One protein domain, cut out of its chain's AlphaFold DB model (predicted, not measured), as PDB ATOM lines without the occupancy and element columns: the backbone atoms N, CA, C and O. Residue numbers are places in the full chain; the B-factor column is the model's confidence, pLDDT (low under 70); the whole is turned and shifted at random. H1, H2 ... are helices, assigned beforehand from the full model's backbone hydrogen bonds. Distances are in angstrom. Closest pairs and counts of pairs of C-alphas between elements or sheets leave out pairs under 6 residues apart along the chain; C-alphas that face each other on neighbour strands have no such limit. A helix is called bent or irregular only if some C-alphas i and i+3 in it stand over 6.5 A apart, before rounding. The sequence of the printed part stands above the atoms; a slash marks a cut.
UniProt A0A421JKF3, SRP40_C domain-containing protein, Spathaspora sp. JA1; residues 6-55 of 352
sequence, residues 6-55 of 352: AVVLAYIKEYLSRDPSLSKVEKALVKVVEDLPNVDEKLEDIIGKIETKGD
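AT A GLANCE: This is residues 6 to 55 of the 352 residues of the protein "SRP40_C domain-containing protein" of Spathaspora sp. JA1 (UniProt A0A421JKF3). A two-helix hairpin, H1 and H2 side by side, forms the body, and a third helix, H3, starts beside H1 on the side away from H2 and leads outward as an arm. The stretch between H2 and H3 folds back round H1 to reach that side, and residues 47 to 55, of which 47 to 51 belong to H3, stick out and make much of the length. The printed part has 50 residues with three named helices, in the order H1, H2, H3, and no named strand; the class is all helix. The whole is loose, with a radius of gyration of the C-alphas of 12.3 A, and elongated, spanning 39 by 23 by 15 A.

IN THESE COORDINATES: H1 covers residues 6 to 18 and measures 18.6 A from first to last C-alpha; it begins at C-alpha 6, at (259.863, 147.815, 237.693). After Asp 19, H2 covers residues 20 to 32 and measures 19.3 A, with C-alpha 20 at (263.875, 166.273, 225.464). H2 is irregular: C-alphas 21 and 24 are 7.5 A apart. Residues 33 to 42 lead to H3, residues 43 to 51, which measures 12.8 A and ends at C-alpha 51, at (258.582, 166.261, 251.674).

HOW THE PARTS SIT: H1 and H2 form a helical hairpin and touch, with the C-alphas of Leu 16 and Glu 26 closest at 5.5 A. Their lines stand at a shallow tilt of 31 degrees, and they run opposite ways. H1 touches H2 with residues 13 to 17 alone. H1 and H3 only just touch, with 3 pairs of C-alphas within 8 A; the closest are those of Tyr 11 and Leu 43, 5.6 A apart. Residues 11 to 15 of H1 alone take part. H1 and H3 run opposite ways at a steep tilt of 68 degrees, only just short of about perpendicular. H2 and H3 are apart. In H1 every O i to N i+4 pair is within hydrogen-bond range; in H2 7 of 9 are, and in H3 4 of 5.

THE WHOLE: The two C-alphas farthest apart are those of Lys 31 and Asp 55, at 39.0 A. Without residues 47 to 55, which stand free, the body of 41 residues spans 24 by 22 by 11 A, with a radius of gyration of 9.7 A. The printed part has no cut. The link from H1 to H2 is tight, and the link from H2 to H3, of 10 residues, is short. The mean pLDDT of the printed part is 82.0; residue 35 and residues 52 to 55 are under 70.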
ATOM      1  N   ALA A   6     260.519 147.480 238.956       85.31
ATOM      2  CA  ALA A   6     259.863 147.815 237.693       85.31
ATOM      3  C   ALA A   6     259.006 149.091 237.788       85.31
ATOM      4  O   ALA A   6     259.076 149.931 236.900       85.31
ATOM      5  N   VAL A   7     258.255 149.287 238.879       85.56
ATOM      6  CA  VAL A   7     257.445 150.502 239.082       85.56
ATOM      7  C   VAL A   7     258.334 151.741 239.236       85.56
ATOM      8  O   VAL A   7     258.067 152.767 238.619       85.56
ATOM      9  N   VAL A   8     259.444 151.637 239.976       86.50
ATOM     10  CA  VAL A   8     260.415 152.743 240.110       86.50
ATOM     11  C   VAL A   8     261.041 153.107 238.757       86.50
ATOM     12  O   VAL A   8     261.117 154.282 238.406       86.50
ATOM     13  N   LEU A   9     261.443 152.110 237.962       88.75
ATOM     14  CA  LEU A   9     261.992 152.330 236.618       88.75
ATOM     15  C   LEU A   9     260.960 152.912 235.637       88.75
ATOM     16  O   LEU A   9     261.342 153.670 234.747       88.75
ATOM     17  N   ALA A  10     259.673 152.600 235.805       87.19
ATOM     18  CA  ALA A  10     258.596 153.154 234.991       87.19
ATOM     19  C   ALA A  10     258.363 154.653 235.261       87.19
ATOM     20  O   ALA A  10     258.346 155.430 234.307       87.19
ATOM     21  N   TYR A  11     258.301 155.080 236.529       89.88
ATOM     22  CA  TYR A  11     258.248 156.510 236.883       89.88
ATOM     23  C   TYR A  11     259.472 157.284 236.360       89.88
ATOM     24  O   TYR A  11     259.345 158.389 235.836       89.88
ATOM     25  N   ILE A  12     260.671 156.692 236.452       89.75
ATOM     26  CA  ILE A  12     261.898 157.290 235.900       89.75
ATOM     27  C   ILE A  12     261.810 157.403 234.370       89.75
ATOM     28  O   ILE A  12     262.228 158.413 233.809       89.75
ATOM     29  N   LYS A  13     261.248 156.405 233.677       88.62
ATOM     30  CA  LYS A  13     261.033 156.471 232.226       88.62
ATOM     31  C   LYS A  13     260.073 157.604 231.850       88.62
ATOM     32  O   LYS A  13     260.408 158.364 230.952       88.62
ATOM     33  N   GLU A  14     258.940 157.753 232.543       89.62
ATOM     34  CA  GLU A  14     257.990 158.855 232.306       89.62
ATOM     35  C   GLU A  14     258.671 160.227 232.451       89.62
ATOM     36  O   GLU A  14     258.573 161.067 231.554       89.62
ATOM     37  N   TYR A  15     259.435 160.417 233.535       89.19
ATOM     38  CA  TYR A  15     260.228 161.624 233.772       89.19
ATOM     39  C   TYR A  15     261.187 161.915 232.602       89.19
ATOM     40  O   TYR A  15     261.178 163.004 232.029       89.19
ATOM     41  N   LEU A  16     261.981 160.917 232.193       90.31
ATOM     42  CA  LEU A  16     262.962 161.053 231.109       90.31
ATOM     43  C   LEU A  16     262.320 161.303 229.735       90.31
ATOM     44  O   LEU A  16     262.919 161.996 228.915       90.31
ATOM     45  N   SER A  17     261.122 160.769 229.475       86.06
ATOM     46  CA  SER A  17     260.359 161.029 228.243       86.06
ATOM     47  C   SER A  17     259.758 162.444 228.196       86.06
ATOM     48  O   SER A  17     259.381 162.908 227.118       86.06
ATOM     49  N   ARG A  18     259.658 163.145 229.338       87.69
ATOM     50  CA  ARG A  18     259.119 164.514 229.424       87.69
ATOM     51  C   ARG A  18     260.154 165.589 229.075       87.69
ATOM     52  O   ARG A  18     259.787 166.601 228.477       87.69
ATOM     53  N   ASP A  19     261.430 165.342 229.375       87.94
ATOM     54  CA  ASP A  19     262.541 166.264 229.117       87.94
ATOM     55  C   ASP A  19     263.338 165.884 227.848       87.94
ATOM     56  O   ASP A  19     264.125 164.933 227.856       87.94
ATOM     57  N   PRO A  20     263.244 166.649 226.737       84.69
ATOM     58  CA  PRO A  20     263.875 166.273 225.464       84.69
ATOM     59  C   PRO A  20     265.414 166.238 225.519       84.69
ATOM     60  O   PRO A  20     266.052 165.541 224.722       84.69
ATOM     61  N   SER A  21     266.017 166.946 226.478       90.44
ATOM     62  CA  SER A  21     267.449 166.901 226.810       90.44
ATOM     63  C   SER A  21     267.911 165.520 227.297       90.44
ATOM     64  O   SER A  21     269.055 165.135 227.044       90.44
ATOM     65  N   LEU A  22     267.027 164.758 227.951       87.50
ATOM     66  CA  LEU A  22     267.323 163.471 228.585       87.50
ATOM     67  C   LEU A  22     267.008 162.259 227.689       87.50
ATOM     68  O   LEU A  22     267.326 161.126 228.049       87.50
ATOM     69  N   SER A  23     266.522 162.489 226.466       84.62
ATOM     70  CA  SER A  23     266.215 161.468 225.442       84.62
ATOM     71  C   SER A  23     267.370 160.508 225.080       84.62
ATOM     72  O   SER A  23     267.148 159.446 224.493       84.62
ATOM     73  N   LYS A  24     268.624 160.832 225.430       88.69
ATOM     74  CA  LYS A  24     269.764 159.891 225.359       88.69
ATOM     75  C   LYS A  24     269.715 158.836 226.472       88.69
ATOM     76  O   LYS A  24     270.003 157.669 226.218       88.69
ATOM     77  N   VAL A  25     269.357 159.254 227.685       90.25
ATOM     78  CA  VAL A  25     269.232 158.404 228.879       90.25
ATOM     79  C   VAL A  25     267.977 157.543 228.776       90.25
ATOM     80  O   VAL A  25     268.051 156.348 229.031       90.25
ATOM     81  N   GLU A  26     266.866 158.109 228.294       88.88
ATOM     82  CA  GLU A  26     265.642 157.372 227.947       88.88
ATOM     83  C   GLU A  26     265.949 156.173 227.029       88.88
ATOM     84  O   GLU A  26     265.623 155.033 227.353       88.88
ATOM     85  N   LYS A  27     266.654 156.406 225.911       86.75
ATOM     86  CA  LYS A  27     267.035 155.350 224.955       86.75
ATOM     87  C   LYS A  27     267.982 154.310 225.550       86.75
ATOM     88  O   LYS A  27     267.884 153.137 225.199       86.75
ATOM     89  N   ALA A  28     268.881 154.713 226.449       89.31
ATOM     90  CA  ALA A  28     269.740 153.780 227.172       89.31
ATOM     91  C   ALA A  28     268.935 152.913 228.159       89.31
ATOM     92  O   ALA A  28     269.142 151.704 228.207       89.31
ATOM     93  N   LEU A  29     267.981 153.504 228.884       86.50
ATOM     94  CA  LEU A  29     267.099 152.801 229.817       86.50
ATOM     95  C   LEU A  29     266.190 151.810 229.081       86.50
ATOM     96  O   LEU A  29     266.128 150.651 229.474       86.50
ATOM     97  N   VAL A  30     265.565 152.221 227.973       85.94
ATOM     98  CA  VAL A  30     264.726 151.345 227.130       85.94
ATOM     99  C   VAL A  30     265.530 150.192 226.513       85.94
ATOM    100  O   VAL A  30     265.003 149.096 226.389       85.94
ATOM    101  N   LYS A  31     266.818 150.389 226.190       85.38
ATOM    102  CA  LYS A  31     267.704 149.306 225.716       85.38
ATOM    103  C   LYS A  31     268.102 148.305 226.819       85.38
ATOM    104  O   LYS A  31     268.522 147.196 226.509       85.38
ATOM    105  N   VAL A  32     268.026 148.697 228.091       85.06
ATOM    106  CA  VAL A  32     268.394 147.854 229.248       85.06
ATOM    107  C   VAL A  32     267.163 147.233 229.922       85.06
ATOM    108  O   VAL A  32     267.294 146.244 230.643       85.06
ATOM    109  N   VAL A  33     265.975 147.805 229.709       83.25
ATOM    110  CA  VAL A  33     264.724 147.392 230.352       83.25
ATOM    111  C   VAL A  33     263.579 147.408 229.338       83.25
ATOM    112  O   VAL A  33     262.917 148.427 229.123       83.25
ATOM    113  N   GLU A  34     263.353 146.249 228.730       74.88
ATOM    114  CA  GLU A  34     262.181 145.969 227.900       74.88
ATOM    115  C   GLU A  34     260.934 145.779 228.795       74.88
ATOM    116  O   GLU A  34     261.047 145.368 229.950       74.88
ATOM    117  N   ASP A  35     259.756 146.143 228.276       69.19
ATOM    118  CA  ASP A  35     258.427 146.029 228.904       69.19
ATOM    119  C   ASP A  35     258.303 146.471 230.381       69.19
ATOM    120  O   ASP A  35     258.094 145.690 231.311       69.19
ATOM    121  N   LEU A  36     258.334 147.794 230.580       76.25
ATOM    122  CA  LEU A  36     257.926 148.446 231.830       76.25
ATOM    123  C   LEU A  36     256.404 148.702 231.877       76.25
ATOM    124  O   LEU A  36     255.826 149.069 230.850       76.25
ATOM    125  N   PRO A  37     255.751 148.574 233.052       76.56
ATOM    126  CA  PRO A  37     254.336 148.908 233.209       76.56
ATOM    127  C   PRO A  37     254.092 150.409 232.991       76.56
ATOM    128  O   PRO A  37     254.945 151.229 233.324       76.56
ATOM    129  N   ASN A  38     252.912 150.778 232.483       75.19
ATOM    130  CA  ASN A  38     252.471 152.175 232.515       75.19
ATOM    131  C   ASN A  38     252.149 152.593 233.960       75.19
ATOM    132  O   ASN A  38     251.711 151.756 234.754       75.19
ATOM    133  N   VAL A  39     252.334 153.871 234.284       79.44
ATOM    134  CA  VAL A  39     251.954 154.450 235.580       79.44
ATOM    135  C   VAL A  39     251.235 155.780 235.363       79.44
ATOM    136  O   VAL A  39     251.458 156.441 234.351       79.44
ATOM    137  N   ASP A  40     250.341 156.126 236.290       70.81
ATOM    138  CA  ASP A  40     249.361 157.211 236.118       70.81
ATOM    139  C   ASP A  40     249.588 158.416 237.065       70.81
ATOM    140  O   ASP A  40     248.916 159.440 236.935       70.81
ATOM    141  N   GLU A  41     250.522 158.307 238.020       77.62
ATOM    142  CA  GLU A  41     250.973 159.401 238.900       77.62
ATOM    143  C   GLU A  41     252.390 159.839 238.499       77.62
ATOM    144  O   GLU A  41     253.218 158.991 238.177       77.62
ATOM    145  N   LYS A  42     252.703 161.141 238.559       82.94
ATOM    146  CA  LYS A  42     254.041 161.627 238.192       82.94
ATOM    147  C   LYS A  42     255.032 161.487 239.341       82.94
ATOM    148  O   LYS A  42     254.683 161.681 240.507       82.94
ATOM    149  N   LEU A  43     256.299 161.254 239.002       83.75
ATOM    150  CA  LEU A  43     257.378 161.089 239.979       83.75
ATOM    151  C   LEU A  43     257.543 162.304 240.914       83.75
ATOM    152  O   LEU A  43     257.793 162.129 242.105       83.75
ATOM    153  N   GLU A  44     257.373 163.529 240.414       83.88
ATOM    154  CA  GLU A  44     257.533 164.752 241.214       83.88
ATOM    155  C   GLU A  44     256.365 164.962 242.186       83.88
ATOM    156  O   GLU A  44     256.579 165.369 243.329       83.88
ATOM    157  N   ASP A  45     255.144 164.618 241.760       82.75
ATOM    158  CA  ASP A  45     253.936 164.684 242.594       82.75
ATOM    159  C   ASP A  45     254.033 163.691 243.779       82.75
ATOM    160  O   ASP A  45     253.496 163.945 244.860       82.75
ATOM    161  N   ILE A  46     254.760 162.577 243.606       82.56
ATOM    162  CA  ILE A  46     255.069 161.603 244.668       82.56
ATOM    163  C   ILE A  46     256.148 162.138 245.623       82.56
ATOM    164  O   ILE A  46     255.997 161.997 246.837       82.56
ATOM    165  N   ILE A  47     257.213 162.759 245.106       85.00
ATOM    166  CA  ILE A  47     258.327 163.283 245.920       85.00
ATOM    167  C   ILE A  47     257.863 164.440 246.817       85.00
ATOM    168  O   ILE A  47     258.031 164.362 248.033       85.00
ATOM    169  N   GLY A  48     257.174 165.450 246.273       82.50
ATOM    170  CA  GLY A  48     256.674 166.577 247.081       82.50
ATOM    171  C   GLY A  48     255.674 166.149 248.169       82.50
ATOM    172  O   GLY A  48     255.611 166.727 249.254       82.50
ATOM    173  N   LYS A  49     254.923 165.069 247.921       80.19
ATOM    174  CA  LYS A  49     253.993 164.440 248.878       80.19
ATOM    175  C   LYS A  49     254.694 163.631 249.985       80.19
ATOM    176  O   LYS A  49     254.040 163.237 250.953       80.19
ATOM    177  N   ILE A  50     255.998 163.379 249.856       76.50
ATOM    178  CA  ILE A  50     256.861 162.868 250.930       76.50
ATOM    179  C   ILE A  50     257.451 164.044 251.721       76.50
ATOM    180  O   ILE A  50     257.363 164.032 252.944       76.50
ATOM    181  N   GLU A  51     257.973 165.072 251.044       75.50
ATOM    182  CA  GLU A  51     258.582 166.261 251.674       75.50
ATOM    183  C   GLU A  51     257.597 166.980 252.611       75.50
ATOM    184  O   GLU A  51     257.822 167.045 253.817       75.50
ATOM    185  N   THR A  52     256.417 167.351 252.099       64.38
ATOM    186  CA  THR A  52     255.303 167.950 252.875       64.38
ATOM    187  C   THR A  52     254.760 167.087 254.023       64.38
ATOM    188  O   THR A  52     253.892 167.535 254.773       64.38
ATOM    189  N   LYS A  53     255.232 165.842 254.153       63.25
ATOM    190  CA  LYS A  53     254.881 164.894 255.215       63.25
ATOM    191  C   LYS A  53     256.038 164.635 256.195       63.25
ATOM    192  O   LYS A  53     255.834 163.955 257.195       63.25
ATOM    193  N   GLY A  54     257.232 165.159 255.911       54.78
ATOM    194  CA  GLY A  54     258.330 165.285 256.872       54.78
ATOM    195  C   GLY A  54     258.183 166.543 257.731       54.78
ATOM    196  O   GLY A  54     258.350 166.476 258.943       54.78
ATOM    197  N   ASP A  55     257.763 167.660 257.130       53.97
ATOM    198  CA  ASP A  55     257.543 168.939 257.833       53.97
ATOM    199  C   ASP A  55     256.344 168.932 258.811       53.97
ATOM    200  O   ASP A  55     256.130 169.901 259.536       53.97
TER     201      ASP A  55